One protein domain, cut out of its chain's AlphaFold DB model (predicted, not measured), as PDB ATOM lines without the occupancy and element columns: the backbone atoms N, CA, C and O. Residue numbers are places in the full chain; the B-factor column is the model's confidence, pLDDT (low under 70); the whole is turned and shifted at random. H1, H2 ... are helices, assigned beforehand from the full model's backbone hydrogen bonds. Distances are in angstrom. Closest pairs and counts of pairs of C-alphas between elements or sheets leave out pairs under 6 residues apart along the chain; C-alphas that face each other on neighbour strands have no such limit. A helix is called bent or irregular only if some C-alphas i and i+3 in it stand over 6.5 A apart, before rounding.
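What this domain is: This is residues 101 to 211 of the 242 residues of the protein "Hypothetical protein" of Guillardia theta (UniProt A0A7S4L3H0). Three small groups of helices make a loose L: the hairpin of H7, the longest helix, with H6 forms one end, the hairpin of H4 and H5 the corner, and H2 beside H3, with the short H1, the other end. H4 joins the groups, meeting H6 on one side and H1 on the other, while the H6 and H7 hairpin has no contact with H1, H2 or H3. The printed part has 111 residues with seven named helices, H1 to H7 in order along the chain, and no named strand; the class is all helix. The whole is only just compact, close to loose, with a radius of gyration of the C-alphas of 15.8 A, and spans 49 by 33 by 22 A.

How they stand to each other: H7, residues 194 to 209, and H6, residues 177 to 190, touch and form a helical hairpin, opposite ways at a shallow tilt of 23 degrees; their closest C-alphas, those of Ile 185 and Ala 197, are 4.9 A apart. The hub is H4, residues 148 to 161. Its residues 148 to 149 alone touch H6, at a steep tilt of 66 degrees, with the C-alphas of Val 149 and Gly 179 closest at 5.3 A; on H6 residues 178 to 182 alone take part. H5, residues 165 to 173, forms a second helical hairpin with H4, touching it at a shallow tilt of 20 degrees, opposite ways, closest at the C-alphas of Ile 156 and Ala 168, 4.8 A. H5 and H6 are apart. Residues 150 to 154 of H4 alone touch H1, residues 107 to 112, at a steep tilt of 54 degrees; the closest C-alphas, of Ala 107 and Glu 150, are 5.0 A apart. H3, residues 135 to 145, is close to H4 but not clearly touching, with the C-alphas of Leu 143 and Arg 151 closest at 5.7 A. H2, residues 115 to 124, touches H3 at a shallow tilt of 31 degrees, the same way, closest at the C-alphas of Val 115 and Lys 135, 5.5 A. In H1, H2, H4, H5, H6 and H7 every O i to N i+4 pair is within hydrogen-bond range, and in H3 5 of 7 are.

Where its parts are: H7 measures 22.2 A from first to last C-alpha, from C-alpha 194 at (107.208, 69.006, 19.456) to C-alpha 209 at (95.096, 50.369, 19.914). H6 measures 20.1 A, H4 19.9 A and H3 16.3 A. H3 is irregular, but only just: C-alphas 141 and 144 are 6.8 A apart. H2, H5 and H1 are shorter, and H1 begins with C-alpha 107 at (96.397, 60.428, 38.230).

The domain as a whole: The two C-alphas farthest apart, those of Lys 132 and Tyr 195, are 49.0 A apart. The printed part has no cut and no long link; the link from H2 to H3, 10 residues, is short, and the others are tight. Mean pLDDT of the printed part is 84.0, and residues 209 to 211 are under 70.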
ATOM      1  N   LYS A 101      84.922  56.742  33.189       73.69
ATOM      2  CA  LYS A 101      85.268  55.367  33.547       73.69
ATOM      3  C   LYS A 101      86.629  55.369  34.246       73.69
ATOM      4  O   LYS A 101      87.497  56.163  33.894       73.69
ATOM      5  N   THR A 102      86.849  54.492  35.222       74.62
ATOM      6  CA  THR A 102      88.101  54.514  36.007       74.62
ATOM      7  C   THR A 102      89.350  54.284  35.169       74.62
ATOM      8  O   THR A 102      90.381  54.883  35.449       74.62
ATOM      9  N   TRP A 103      89.254  53.503  34.094       73.56
ATOM     10  CA  TRP A 103      90.368  53.274  33.169       73.56
ATOM     11  C   TRP A 103      90.687  54.487  32.278       73.56
ATOM     12  O   TRP A 103      91.713  54.500  31.610       73.56
ATOM     13  N   GLU A 104      89.824  55.505  32.253       80.19
ATOM     14  CA  GLU A 104      90.048  56.793  31.575       80.19
ATOM     15  C   GLU A 104      90.494  57.890  32.561       80.19
ATOM     16  O   GLU A 104      90.760  59.025  32.159       80.19
ATOM     17  N   MET A 105      90.557  57.577  33.857       83.12
ATOM     18  CA  MET A 105      90.866  58.537  34.910       83.12
ATOM     19  C   MET A 105      92.359  58.851  34.952       83.12
ATOM     20  O   MET A 105      93.195  57.949  34.945       83.12
ATOM     21  N   LYS A 106      92.687  60.143  35.043       87.38
ATOM     22  CA  LYS A 106      94.065  60.608  35.203       87.38
ATOM     23  C   LYS A 106      94.508  60.554  36.661       87.38
ATOM     24  O   LYS A 106      93.694  60.744  37.563       87.38
ATOM     25  N   ALA A 107      95.806  60.380  36.892       86.88
ATOM     26  CA  ALA A 107      96.397  60.428  38.230       86.88
ATOM     27  C   ALA A 107      96.044  61.735  38.964       86.88
ATOM     28  O   ALA A 107      95.641  61.718  40.125       86.88
ATOM     29  N   SER A 108      96.104  62.867  38.254       86.38
ATOM     30  CA  SER A 108      95.723  64.178  38.787       86.38
ATOM     31  C   SER A 108      94.249  64.260  39.181       86.38
ATOM     32  O   SER A 108      93.919  64.921  40.163       86.38
ATOM     33  N   ASP A 109      93.366  63.599  38.424       87.94
ATOM     34  CA  ASP A 109      91.935  63.576  38.722       87.94
ATOM     35  C   ASP A 109      91.692  62.824  40.034       87.94
ATOM     36  O   ASP A 109      91.030  63.358  40.919       87.94
ATOM     37  N   LEU A 110      92.272  61.624  40.183       88.94
ATOM     38  CA  LEU A 110      92.133  60.813  41.396       88.94
ATOM     39  C   LEU A 110      92.590  61.589  42.638       88.94
ATOM     40  O   LEU A 110      91.853  61.695  43.616       88.94
ATOM     41  N   LEU A 111      93.787  62.177  42.581       88.19
ATOM     42  CA  LEU A 111      94.385  62.881  43.716       88.19
ATOM     43  C   LEU A 111      93.611  64.152  44.100       88.19
ATOM     44  O   LEU A 111      93.581  64.535  45.274       88.19
ATOM     45  N   ALA A 112      92.934  64.793  43.145       87.75
ATOM     46  CA  ALA A 112      92.099  65.965  43.397       87.75
ATOM     47  C   ALA A 112      90.705  65.624  43.964       87.75
ATOM     48  O   ALA A 112      90.046  66.506  44.520       87.75
ATOM     49  N   MET A 113      90.247  64.371  43.854       86.94
ATOM     50  CA  MET A 113      88.891  63.984  44.255       86.94
ATOM     51  C   MET A 113      88.653  64.063  45.766       86.94
ATOM     52  O   MET A 113      89.547  63.869  46.599       86.94
ATOM     53  N   SER A 114      87.399  64.334  46.126       88.25
ATOM     54  CA  SER A 114      86.910  64.248  47.499       88.25
ATOM     55  C   SER A 114      86.556  62.806  47.884       88.25
ATOM     56  O   SER A 114      86.324  61.940  47.038       88.25
ATOM     57  N   VAL A 115      86.447  62.550  49.189       88.88
ATOM     58  CA  VAL A 115      86.019  61.252  49.742       88.88
ATOM     59  C   VAL A 115      84.651  60.830  49.194       88.88
ATOM     60  O   VAL A 115      84.427  59.657  48.900       88.88
ATOM     61  N   GLU A 116      83.729  61.777  49.031       85.06
ATOM     62  CA  GLU A 116      82.392  61.527  48.490       85.06
ATOM     63  C   GLU A 116      82.434  61.119  47.012       85.06
ATOM     64  O   GLU A 116      81.678  60.234  46.611       85.06
ATOM     65  N   GLN A 117      83.324  61.728  46.223       84.56
ATOM     66  CA  GLN A 117      83.530  61.382  44.813       84.56
ATOM     67  C   GLN A 117      84.088  59.970  44.662       84.56
ATOM     68  O   GLN A 117      83.530  59.172  43.911       84.56
ATOM     69  N   LEU A 118      85.125  59.634  45.433       86.94
ATOM     70  CA  LEU A 118      85.726  58.300  45.420       86.94
ATOM     71  C   LEU A 118      84.709  57.225  45.815       86.94
ATOM     72  O   LEU A 118      84.573  56.213  45.133       86.94
ATOM     73  N   ARG A 119      83.918  57.464  46.869       86.50
ATOM     74  CA  ARG A 119      82.856  56.533  47.290       86.50
ATOM     75  C   ARG A 119      81.794  56.327  46.225       86.50
ATOM     76  O   ARG A 119      81.270  55.226  46.102       86.50
ATOM     77  N   PHE A 120      81.457  57.381  45.494       83.19
ATOM     78  CA  PHE A 120      80.496  57.284  44.412       83.19
ATOM     79  C   PHE A 120      81.035  56.425  43.261       83.19
ATOM     80  O   PHE A 120      80.349  55.505  42.828       83.19
ATOM     81  N   ILE A 121      82.279  56.660  42.836       83.00
ATOM     82  CA  ILE A 121      82.943  55.862  41.794       83.00
ATOM     83  C   ILE A 121      83.014  54.386  42.200       83.00
ATOM     84  O   ILE A 121      82.616  53.517  41.430       83.00
ATOM     85  N   LEU A 122      83.444  54.099  43.430       82.44
ATOM     86  CA  LEU A 122      83.513  52.730  43.946       82.44
ATOM     87  C   LEU A 122      82.134  52.056  43.979       82.44
ATOM     88  O   LEU A 122      82.012  50.891  43.611       82.44
ATOM     89  N   ALA A 123      81.083  52.791  44.360       81.75
ATOM     90  CA  ALA A 123      79.719  52.271  44.356       81.75
ATOM     91  C   ALA A 123      79.223  51.925  42.942       81.75
ATOM     92  O   ALA A 123      78.617  50.871  42.764       81.75
ATOM     93  N   GLU A 124      79.517  52.759  41.940       79.31
ATOM     94  CA  GLU A 124      79.199  52.480  40.527       79.31
ATOM     95  C   GLU A 124      79.936  51.237  40.006       79.31
ATOM     96  O   GLU A 124      79.396  50.473  39.208       79.31
ATOM     97  N   GLN A 125      81.150  50.987  40.499       72.94
ATOM     98  CA  GLN A 125      81.918  49.780  40.189       72.94
ATOM     99  C   GLN A 125      81.487  48.544  40.992       72.94
ATOM    100  O   GLN A 125      82.044  47.464  40.802       72.94
ATOM    101  N   GLY A 126      80.532  48.685  41.916       76.56
ATOM    102  CA  GLY A 126      80.132  47.612  42.824       76.56
ATOM    103  C   GLY A 126      81.200  47.247  43.862       76.56
ATOM    104  O   GLY A 126      81.106  46.186  44.478       76.56
ATOM    105  N   VAL A 127      82.202  48.105  44.075       76.94
ATOM    106  CA  VAL A 127      83.262  47.908  45.067       76.94
ATOM    107  C   VAL A 127      82.785  48.449  46.420       76.94
ATOM    108  O   VAL A 127      82.565  49.657  46.571       76.94
ATOM    109  N   PRO A 128      82.602  47.591  47.438       78.81
ATOM    110  CA  PRO A 128      82.190  48.051  48.755       78.81
ATOM    111  C   PRO A 128      83.321  48.846  49.417       78.81
ATOM    112  O   PRO A 128      84.470  48.415  49.443       78.81
ATOM    113  N   SER A 129      82.983  49.990  50.013       82.31
ATOM    114  CA  SER A 129      83.917  50.799  50.800       82.31
ATOM    115  C   SER A 129      83.390  51.043  52.213       82.31
ATOM    116  O   SER A 129      82.187  51.197  52.442       82.31
ATOM    117  N   SER A 130      84.296  51.060  53.195       84.00
ATOM    118  CA  SER A 130      83.942  51.326  54.591       84.00
ATOM    119  C   SER A 130      83.539  52.788  54.782       84.00
ATOM    120  O   SER A 130      84.186  53.707  54.281       84.00
ATOM    121  N   SER A 131      82.514  53.033  55.603       81.50
ATOM    122  CA  SER A 131      82.106  54.397  55.958       81.50
ATOM    123  C   SER A 131      83.167  55.162  56.757       81.50
ATOM    124  O   SER A 131      83.107  56.391  56.806       81.50
ATOM    125  N   LYS A 132      84.140  54.451  57.341       88.38
ATOM    126  CA  LYS A 132      85.283  55.008  58.076       88.38
ATOM    127  C   LYS A 132      86.574  55.056  57.253       88.38
ATOM    128  O   LYS A 132      87.581  55.480  57.804       88.38
ATOM    129  N   ALA A 133      86.542  54.615  55.992       85.62
ATOM    130  CA  ALA A 133      87.737  54.588  55.162       85.62
ATOM    131  C   ALA A 133      88.307  55.999  54.970       85.62
ATOM    132  O   ALA A 133      87.539  56.945  54.727       85.62
ATOM    133  N   THR A 134      89.627  56.126  55.082       92.44
ATOM    134  CA  THR A 134      90.362  57.358  54.778       92.44
ATOM    135  C   THR A 134      90.349  57.631  53.273       92.44
ATOM    136  O   THR A 134      89.974  56.779  52.468       92.44
ATOM    137  N   LYS A 135      90.748  58.842  52.865       91.06
ATOM    138  CA  LYS A 135      90.871  59.172  51.439       91.06
ATOM    139  C   LYS A 135      91.860  58.236  50.735       91.06
ATOM    140  O   LYS A 135      91.537  57.711  49.679       91.06
ATOM    141  N   GLU A 136      93.007  57.975  51.354       88.06
ATOM    142  CA  GLU A 136      94.047  57.109  50.789       88.06
ATOM    143  C   GLU A 136      93.573  55.658  50.641       88.06
ATOM    144  O   GLU A 136      93.814  55.055  49.598       88.06
ATOM    145  N   GLU A 137      92.835  55.134  51.628       86.81
ATOM    146  CA  GLU A 137      92.227  53.795  51.568       86.81
ATOM    147  C   GLU A 137      91.167  53.690  50.460       86.81
ATOM    148  O   GLU A 137      90.990  52.634  49.860       86.81
ATOM    149  N   LEU A 138      90.441  54.774  50.173       87.19
ATOM    150  CA  LEU A 138      89.474  54.807  49.074       87.19
ATOM    151  C   LEU A 138      90.164  54.892  47.713       87.19
ATOM    152  O   LEU A 138      89.744  54.220  46.778       87.19
ATOM    153  N   GLU A 139      91.224  55.687  47.602       89.56
ATOM    154  CA  GLU A 139      92.071  55.728  46.409       89.56
ATOM    155  C   GLU A 139      92.681  54.347  46.121       89.56
ATOM    156  O   GLU A 139      92.641  53.908  44.974       89.56
ATOM    157  N   ASP A 140      93.143  53.620  47.148       85.75
ATOM    158  CA  ASP A 140      93.671  52.251  47.015       85.75
ATOM    159  C   ASP A 140      92.664  51.280  46.393       85.75
ATOM    160  O   ASP A 140      93.047  50.391  45.633       85.75
ATOM    161  N   LEU A 141      91.371  51.469  46.666       84.00
ATOM    162  CA  LEU A 141      90.306  50.672  46.059       84.00
ATOM    163  C   LEU A 141      90.035  51.056  44.596       84.00
ATOM    164  O   LEU A 141      89.550  50.220  43.835       84.00
ATOM    165  N   VAL A 142      90.335  52.295  44.194       85.19
ATOM    166  CA  VAL A 142      90.143  52.778  42.813       85.19
ATOM    167  C   VAL A 142      91.324  52.399  41.917       85.19
ATOM    168  O   VAL A 142      91.113  52.083  40.743       85.19
ATOM    169  N   LEU A 143      92.551  52.389  42.455       83.12
ATOM    170  CA  LEU A 143      93.786  52.145  41.697       83.12
ATOM    171  C   LEU A 143      93.729  50.914  40.771       83.12
ATOM    172  O   LEU A 143      94.126  51.056  39.613       83.12
ATOM    173  N   PRO A 144      93.215  49.735  41.184       82.31
ATOM    174  CA  PRO A 144      93.150  48.559  40.311       82.31
ATOM    175  C   PRO A 144      92.310  48.766  39.045       82.31
ATOM    176  O   PRO A 144      92.560  48.124  38.029       82.31
ATOM    177  N   GLY A 145      91.322  49.663  39.091       75.44
ATOM    178  CA  GLY A 145      90.462  49.987  37.955       75.44
ATOM    179  C   GLY A 145      91.026  51.065  37.028       75.44
ATOM    180  O   GLY A 145      90.367  51.394  36.039       75.44
ATOM    181  N   MET A 146      92.185  51.647  37.354       80.19
ATOM    182  CA  MET A 146      92.853  52.671  36.550       80.19
ATOM    183  C   MET A 146      93.823  52.065  35.540       80.19
ATOM    184  O   MET A 146      94.344  50.962  35.715       80.19
ATOM    185  N   ASP A 147      94.109  52.835  34.493       81.38
ATOM    186  CA  ASP A 147      95.154  52.488  33.540       81.38
ATOM    187  C   ASP A 147      96.535  52.386  34.214       81.38
ATOM    188  O   ASP A 147      96.839  53.146  35.131       81.38
ATOM    189  N   GLU A 148      97.377  51.448  33.764       78.69
ATOM    190  CA  GLU A 148      98.689  51.151  34.368       78.69
ATOM    191  C   GLU A 148      99.584  52.384  34.496       78.69
ATOM    192  O   GLU A 148     100.182  52.595  35.553       78.69
ATOM    193  N   VAL A 149      99.632  53.219  33.454       82.81
ATOM    194  CA  VAL A 149     100.484  54.411  33.436       82.81
ATOM    195  C   VAL A 149     100.030  55.396  34.513       82.81
ATOM    196  O   VAL A 149     100.835  55.862  35.317       82.81
ATOM    197  N   GLU A 150      98.725  55.659  34.582       86.00
ATOM    198  CA  GLU A 150      98.134  56.590  35.548       86.00
ATOM    199  C   GLU A 150      98.230  56.049  36.981       86.00
ATOM    200  O   GLU A 150      98.629  56.770  37.897       86.00
ATOM    201  N   ARG A 151      97.952  54.752  37.178       86.25
ATOM    202  CA  ARG A 151      98.114  54.059  38.465       86.25
ATOM    203  C   ARG A 151      99.546  54.197  38.979       86.25
ATOM    204  O   ARG A 151      99.757  54.537  40.143       86.25
ATOM    205  N   ARG A 152     100.538  53.969  38.117       85.56
ATOM    206  CA  ARG A 152     101.956  54.052  38.483       85.56
ATOM    207  C   ARG A 152     102.373  55.474  38.854       85.56
ATOM    208  O   ARG A 152     103.129  55.629  39.809       85.56
ATOM    209  N   ILE A 153     101.863  56.497  38.163       88.75
ATOM    210  CA  ILE A 153     102.108  57.904  38.524       88.75
ATOM    211  C   ILE A 153     101.633  58.175  39.957       88.75
ATOM    212  O   ILE A 153     102.396  58.729  40.749       88.75
ATOM    213  N   VAL A 154     100.429  57.717  40.322       89.00
ATOM    214  CA  VAL A 154      99.916  57.856  41.697       89.00
ATOM    215  C   VAL A 154     100.831  57.155  42.705       89.00
ATOM    216  O   VAL A 154     101.168  57.727  43.742       89.00
ATOM    217  N   MET A 155     101.272  55.928  42.406       86.69
ATOM    218  CA  MET A 155     102.159  55.168  43.296       86.69
ATOM    219  C   MET A 155     103.525  55.843  43.479       86.69
ATOM    220  O   MET A 155     104.025  55.901  44.602       86.69
ATOM    221  N   ILE A 156     104.110  56.389  42.406       86.38
ATOM    222  CA  ILE A 156     105.369  57.146  42.467       86.38
ATOM    223  C   ILE A 156     105.186  58.402  43.320       86.38
ATOM    224  O   ILE A 156     105.995  58.646  44.211       86.38
ATOM    225  N   GLN A 157     104.119  59.172  43.088       90.00
ATOM    226  CA  GLN A 157     103.869  60.401  43.839       90.00
ATOM    227  C   GLN A 157     103.722  60.123  45.340       90.00
ATOM    228  O   GLN A 157     104.369  60.783  46.149       90.00
ATOM    229  N   ARG A 158     102.970  59.085  45.716       87.88
ATOM    230  CA  ARG A 158     102.830  58.669  47.121       87.88
ATOM    231  C   ARG A 158     104.142  58.202  47.745       87.88
ATOM    232  O   ARG A 158     104.390  58.477  48.915       87.88
ATOM    233  N   ALA A 159     104.973  57.480  46.993       86.88
ATOM    234  CA  ALA A 159     106.290  57.068  47.470       86.88
ATOM    235  C   ALA A 159     107.183  58.292  47.736       86.88
ATOM    236  O   ALA A 159     107.818  58.367  48.783       86.88
ATOM    237  N   VAL A 160     107.152  59.294  46.849       90.88
ATOM    238  CA  VAL A 160     107.866  60.568  47.031       90.88
ATOM    239  C   VAL A 160     107.341  61.348  48.240       90.88
ATOM    240  O   VAL A 160     108.143  61.833  49.034       90.88
ATOM    241  N   GLU A 161     106.021  61.439  48.419       90.19
ATOM    242  CA  GLU A 161     105.391  62.108  49.571       90.19
ATOM    243  C   GLU A 161     105.746  61.442  50.911       90.19
ATOM    244  O   GLU A 161     105.801  62.112  51.940       90.19
ATOM    245  N   ARG A 162     106.025  60.134  50.899       92.25
ATOM    246  CA  ARG A 162     106.477  59.352  52.063       92.25
ATOM    247  C   ARG A 162     108.001  59.308  52.220       92.25
ATOM    248  O   ARG A 162     108.485  58.560  53.063       92.25
ATOM    249  N   GLU A 163     108.741  60.060  51.402       95.12
ATOM    250  CA  GLU A 163     110.213  60.052  51.335       95.12
ATOM    251  C   GLU A 163     110.820  58.666  51.010       95.12
ATOM    252  O   GLU A 163     112.013  58.420  51.201       95.12
ATOM    253  N   ASP A 164     110.021  57.753  50.448       91.50
ATOM    254  CA  ASP A 164     110.453  56.437  49.971       91.50
ATOM    255  C   ASP A 164     110.949  56.526  48.519       91.50
ATOM    256  O   ASP A 164     110.335  56.057  47.552       91.50
ATOM    257  N   TYR A 165     112.109  57.160  48.362       89.69
ATOM    258  CA  TYR A 165     112.750  57.325  47.058       89.69
ATOM    259  C   TYR A 165     113.198  55.992  46.439       89.69
ATOM    260  O   TYR A 165     113.347  55.905  45.219       89.69
ATOM    261  N   GLY A 166     113.388  54.949  47.257       87.44
ATOM    262  CA  GLY A 166     113.728  53.605  46.790       87.44
ATOM    263  C   GLY A 166     112.589  53.002  45.974       87.44
ATOM    264  O   GLY A 166     112.788  52.632  44.813       87.44
ATOM    265  N   THR A 167     111.382  52.986  46.541       82.50
ATOM    266  CA  THR A 167     110.177  52.523  45.843       82.50
ATOM    267  C   THR A 167     109.856  53.402  44.636       82.50
ATOM    268  O   THR A 167     109.568  52.876  43.559       82.50
ATOM    269  N   ALA A 168     109.975  54.729  44.759       83.19
ATOM    270  CA  ALA A 168     109.753  55.641  43.634       83.19
ATOM    271  C   ALA A 168     110.698  55.344  42.453       83.19
ATOM    272  O   ALA A 168     110.259  55.269  41.303       83.19
ATOM    273  N   SER A 169     111.984  55.107  42.737       82.12
ATOM    274  CA  SER A 169     112.985  54.775  41.721       82.12
ATOM    275  C   SER A 169     112.713  53.421  41.060       82.12
ATOM    276  O   SER A 169     112.757  53.320  39.835       82.12
ATOM    277  N   GLN A 170     112.354  52.396  41.839       84.12
ATOM    278  CA  GLN A 170     111.995  51.080  41.296       84.12
ATOM    279  C   GLN A 170     110.752  51.146  40.399       84.12
ATOM    280  O   GLN A 170     110.729  50.550  39.321       84.12
ATOM    281  N   LEU A 171     109.730  51.896  40.815       80.94
ATOM    282  CA  LEU A 171     108.520  52.104  40.023       80.94
ATOM    283  C   LEU A 171     108.813  52.858  38.722       80.94
ATOM    284  O   LEU A 171     108.239  52.507  37.691       80.94
ATOM    285  N   ALA A 172     109.712  53.845  38.749       81.00
ATOM    286  CA  ALA A 172     110.146  54.573  37.559       81.00
ATOM    287  C   ALA A 172     110.998  53.709  36.610       81.00
ATOM    288  O   ALA A 172     110.850  53.809  35.395       81.00
ATOM    289  N   ALA A 173     111.853  52.832  37.142       78.94
ATOM    290  CA  ALA A 173     112.708  51.955  36.342       78.94
ATOM    291  C   ALA A 173     111.926  50.820  35.656       78.94
ATOM    292  O   ALA A 173     112.213  50.469  34.514       78.94
ATOM    293  N   ASN A 174     110.909  50.271  36.326       79.12
ATOM    294  CA  ASN A 174     110.122  49.130  35.842       79.12
ATOM    295  C   ASN A 174     108.879  49.553  35.037       79.12
ATOM    296  O   ASN A 174     107.808  48.959  35.180       79.12
ATOM    297  N   GLN A 175     108.995  50.602  34.221       74.75
ATOM    298  CA  GLN A 175     107.899  51.068  33.370       74.75
ATOM    299  C   GLN A 175     107.681  50.147  32.163       74.75
ATOM    300  O   GLN A 175     108.625  49.722  31.485       74.75
ATOM    301  N   SER A 176     106.407  49.904  31.843       77.62
ATOM    302  CA  SER A 176     105.997  49.271  30.589       77.62
ATOM    303  C   SER A 176     106.528  50.063  29.381       77.62
ATOM    304  O   SER A 176     106.895  51.237  29.490       77.62
ATOM    305  N   ARG A 177     106.583  49.453  28.186       80.81
ATOM    306  CA  ARG A 177     106.944  50.199  26.957       80.81
ATOM    307  C   ARG A 177     106.043  51.428  26.777       80.81
ATOM    308  O   ARG A 177     106.529  52.487  26.396       80.81
ATOM    309  N   ARG A 178     104.762  51.289  27.120       80.31
ATOM    310  CA  ARG A 178     103.762  52.354  27.087       80.31
ATOM    311  C   ARG A 178     104.072  53.469  28.084       80.31
ATOM    312  O   ARG A 178     104.103  54.630  27.689       80.31
ATOM    313  N   GLY A 179     104.383  53.118  29.332       79.81
ATOM    314  CA  GLY A 179     104.818  54.077  30.350       79.81
ATOM    315  C   GLY A 179     106.081  54.838  29.940       79.81
ATOM    316  O   GLY A 179     106.138  56.054  30.102       79.81
ATOM    317  N   ARG A 180     107.049  54.152  29.315       83.50
ATOM    318  CA  ARG A 180     108.277  54.778  28.800       83.50
ATOM    319  C   ARG A 180     108.004  55.791  27.688       83.50
ATOM    320  O   ARG A 180     108.569  56.878  27.720       83.50
ATOM    321  N   ILE A 181     107.130  55.462  26.735       85.31
ATOM    322  CA  ILE A 181     106.751  56.387  25.654       85.31
ATOM    323  C   ILE A 181     105.969  57.577  26.217       85.31
ATOM    324  O   ILE A 181     106.273  58.716  25.880       85.31
ATOM    325  N   ALA A 182     105.025  57.344  27.135       84.69
ATOM    326  CA  ALA A 182     104.285  58.420  27.793       84.69
ATOM    327  C   ALA A 182     105.218  59.390  28.542       84.69
ATOM    328  O   ALA A 182     105.066  60.606  28.428       84.69
ATOM    329  N   ALA A 183     106.222  58.870  29.255       83.31
ATOM    330  CA  ALA A 183     107.241  59.692  29.906       83.31
ATOM    331  C   ALA A 183     108.099  60.470  28.890       83.31
ATOM    332  O   ALA A 183     108.365  61.654  29.097       83.31
ATOM    333  N   ALA A 184     108.485  59.838  27.777       86.56
ATOM    334  CA  ALA A 184     109.257  60.480  26.714       86.56
ATOM    335  C   ALA A 184     108.486  61.620  26.025       86.56
ATOM    336  O   ALA A 184     109.081  62.652  25.731       86.56
ATOM    337  N   ILE A 185     107.165  61.489  25.835       84.56
ATOM    338  CA  ILE A 185     106.313  62.571  25.307       84.56
ATOM    339  C   ILE A 185     106.350  63.783  26.237       84.56
ATOM    340  O   ILE A 185     106.549  64.907  25.779       84.56
ATOM    341  N   VAL A 186     106.174  63.570  27.547       85.25
ATOM    342  CA  VAL A 186     106.204  64.658  28.538       85.25
ATOM    343  C   VAL A 186     107.556  65.372  28.517       85.25
ATOM    344  O   VAL A 186     107.598  66.602  28.540       85.25
ATOM    345  N   GLU A 187     108.651  64.617  28.427       87.06
ATOM    346  CA  GLU A 187     109.996  65.180  28.330       87.06
ATOM    347  C   GLU A 187     110.200  65.958  27.019       87.06
ATOM    348  O   GLU A 187     110.633  67.105  27.051       87.06
ATOM    349  N   ALA A 188     109.802  65.396  25.875       88.06
ATOM    350  CA  ALA A 188     109.893  66.065  24.578       88.06
ATOM    351  C   ALA A 188     109.084  67.373  24.541       88.06
ATOM    352  O   ALA A 188     109.567  68.375  24.019       88.06
ATOM    353  N   VAL A 189     107.892  67.408  25.146       89.12
ATOM    354  CA  VAL A 189     107.092  68.639  25.283       89.12
ATOM    355  C   VAL A 189     107.791  69.660  26.182       89.12
ATOM    356  O   VAL A 189     107.819  70.843  25.845       89.12
ATOM    357  N   ARG A 190     108.376  69.223  27.304       87.75
ATOM    358  CA  ARG A 190     109.121  70.098  28.223       87.75
ATOM    359  C   ARG A 190     110.344  70.727  27.556       87.75
ATOM    360  O   ARG A 190     110.661  71.877  27.838       87.75
ATOM    361  N   GLU A 191     111.012  69.977  26.686       93.44
ATOM    362  CA  GLU A 191     112.183  70.417  25.919       93.44
ATOM    363  C   GLU A 191     111.819  71.081  24.574       93.44
ATOM    364  O   GLU A 191     112.696  71.308  23.743       93.44
ATOM    365  N   GLU A 192     110.536  71.381  24.340       93.62
ATOM    366  CA  GLU A 192     110.015  72.001  23.110       93.62
ATOM    367  C   GLU A 192     110.304  71.206  21.814       93.62
ATOM    368  O   GLU A 192     110.206  71.724  20.697       93.62
ATOM    369  N   ARG A 193     110.597  69.905  21.932       94.44
ATOM    370  CA  ARG A 193     110.788  68.961  20.819       94.44
ATOM    371  C   ARG A 193     109.444  68.436  20.307       94.44
ATOM    372  O   ARG A 193     109.162  67.241  20.330       94.44
ATOM    373  N   TYR A 194     108.594  69.336  19.820       90.38
ATOM    374  CA  TYR A 194     107.208  69.006  19.456       90.38
ATOM    375  C   TYR A 194     107.068  67.983  18.321       90.38
ATOM    376  O   TYR A 194     106.093  67.238  18.299       90.38
ATOM    377  N   TYR A 195     108.024  67.933  17.388       92.62
ATOM    378  CA  TYR A 195     108.012  66.935  16.313       92.62
ATOM    379  C   TYR A 195     108.206  65.517  16.864       92.62
ATOM    380  O   TYR A 195     107.408  64.632  16.581       92.62
ATOM    381  N   GLU A 196     109.201  65.334  17.732       89.38
ATOM    382  CA  GLU A 196     109.446  64.066  18.425       89.38
ATOM    383  C   GLU A 196     108.255  63.681  19.315       89.38
ATOM    384  O   GLU A 196     107.824  62.533  19.316       89.38
ATOM    385  N   ALA A 197     107.664  64.650  20.024       84.00
ATOM    386  CA  ALA A 197     106.461  64.411  20.819       84.00
ATOM    387  C   ALA A 197     105.283  63.905  19.964       84.00
ATOM    388  O   ALA A 197     104.527  63.053  20.425       84.00
ATOM    389  N   ALA A 198     105.133  64.399  18.728       86.50
ATOM    390  CA  ALA A 198     104.099  63.940  17.805       86.50
ATOM    391  C   ALA A 198     104.362  62.508  17.303       86.50
ATOM    392  O   ALA A 198     103.445  61.691  17.316       86.50
ATOM    393  N   GLU A 199     105.605  62.172  16.942       91.06
ATOM    394  CA  GLU A 199     105.972  60.803  16.540       91.06
ATOM    395  C   GLU A 199     105.758  59.798  17.685       91.06
ATOM    396  O   GLU A 199     105.179  58.727  17.494       91.06
ATOM    397  N   LEU A 200     106.159  60.168  18.903       87.12
ATOM    398  CA  LEU A 200     105.941  59.353  20.097       87.12
ATOM    399  C   LEU A 200     104.450  59.203  20.432       87.12
ATOM    400  O   LEU A 200     104.033  58.147  20.910       87.12
ATOM    401  N   GLN A 201     103.639  60.232  20.176       85.31
ATOM    402  CA  GLN A 201     102.187  60.177  20.350       85.31
ATOM    403  C   GLN A 201     101.541  59.192  19.362       85.31
ATOM    404  O   GLN A 201     100.709  58.384  19.778       85.31
ATOM    405  N   GLU A 202     101.956  59.190  18.092       80.38
ATOM    406  CA  GLU A 202     101.506  58.189  17.113       80.38
ATOM    407  C   GLU A 202     101.912  56.767  17.536       80.38
ATOM    408  O   GLU A 202     101.100  55.837  17.492       80.38
ATOM    409  N   GLU A 203     103.147  56.583  18.017       83.50
ATOM    410  CA  GLU A 203     103.614  55.290  18.528       83.50
ATOM    411  C   GLU A 203     102.795  54.827  19.749       83.50
ATOM    412  O   GLU A 203     102.414  53.652  19.847       83.50
ATOM    413  N   LEU A 204     102.477  55.750  20.662       83.19
ATOM    414  CA  LEU A 204     101.646  55.489  21.833       83.19
ATOM    415  C   LEU A 204     100.233  55.048  21.437       83.19
ATOM    416  O   LEU A 204      99.699  54.099  22.022       83.19
ATOM    417  N   GLU A 205      99.633  55.700  20.443       77.38
ATOM    418  CA  GLU A 205      98.317  55.344  19.908       77.38
ATOM    419  C   GLU A 205      98.326  53.946  19.291       77.38
ATOM    420  O   GLU A 205      97.458  53.134  19.613       77.38
ATOM    421  N   VAL A 206      99.346  53.610  18.496       75.75
ATOM    422  CA  VAL A 206      99.498  52.275  17.894       75.75
ATOM    423  C   VAL A 206      99.583  51.183  18.963       75.75
ATOM    424  O   VAL A 206      98.906  50.157  18.855       75.75
ATOM    425  N   ILE A 207     100.387  51.390  20.010       75.44
ATOM    426  CA  ILE A 207     100.538  50.419  21.105       75.44
ATOM    427  C   ILE A 207      99.243  50.305  21.913       75.44
ATOM    428  O   ILE A 207      98.839  49.202  22.276       75.44
ATOM    429  N   THR A 208      98.561  51.425  22.149       70.94
ATOM    430  CA  THR A 208      97.299  51.456  22.898       70.94
ATOM    431  C   THR A 208      96.160  50.787  22.121       70.94
ATOM    432  O   THR A 208      95.371  50.048  22.709       70.94
ATOM    433  N   MET A 209      96.086  50.994  20.801       66.31
ATOM    434  CA  MET A 209      95.096  50.369  19.914       66.31
ATOM    435  C   MET A 209      95.346  48.875  19.693       66.31
ATOM    436  O   MET A 209      94.404  48.139  19.408       66.31
ATOM    437  N   GLY A 210      96.589  48.409  19.832       62.00
ATOM    438  CA  GLY A 210      96.956  46.994  19.720       62.00
ATOM    439  C   GLY A 210      96.470  46.104  20.872       62.00
ATOM    440  O   GLY A 210      96.805  44.921  20.891       62.00
ATOM    441  N   ARG A 211      95.707  46.646  21.832       61.25
ATOM    442  CA  ARG A 211      95.194  45.923  23.004       61.25
ATOM    443  C   ARG A 211      94.206  44.814  22.637       61.25
ATOM    444  O   ARG A 211      93.197  45.066  21.985       61.25
TER     445      ARG A 211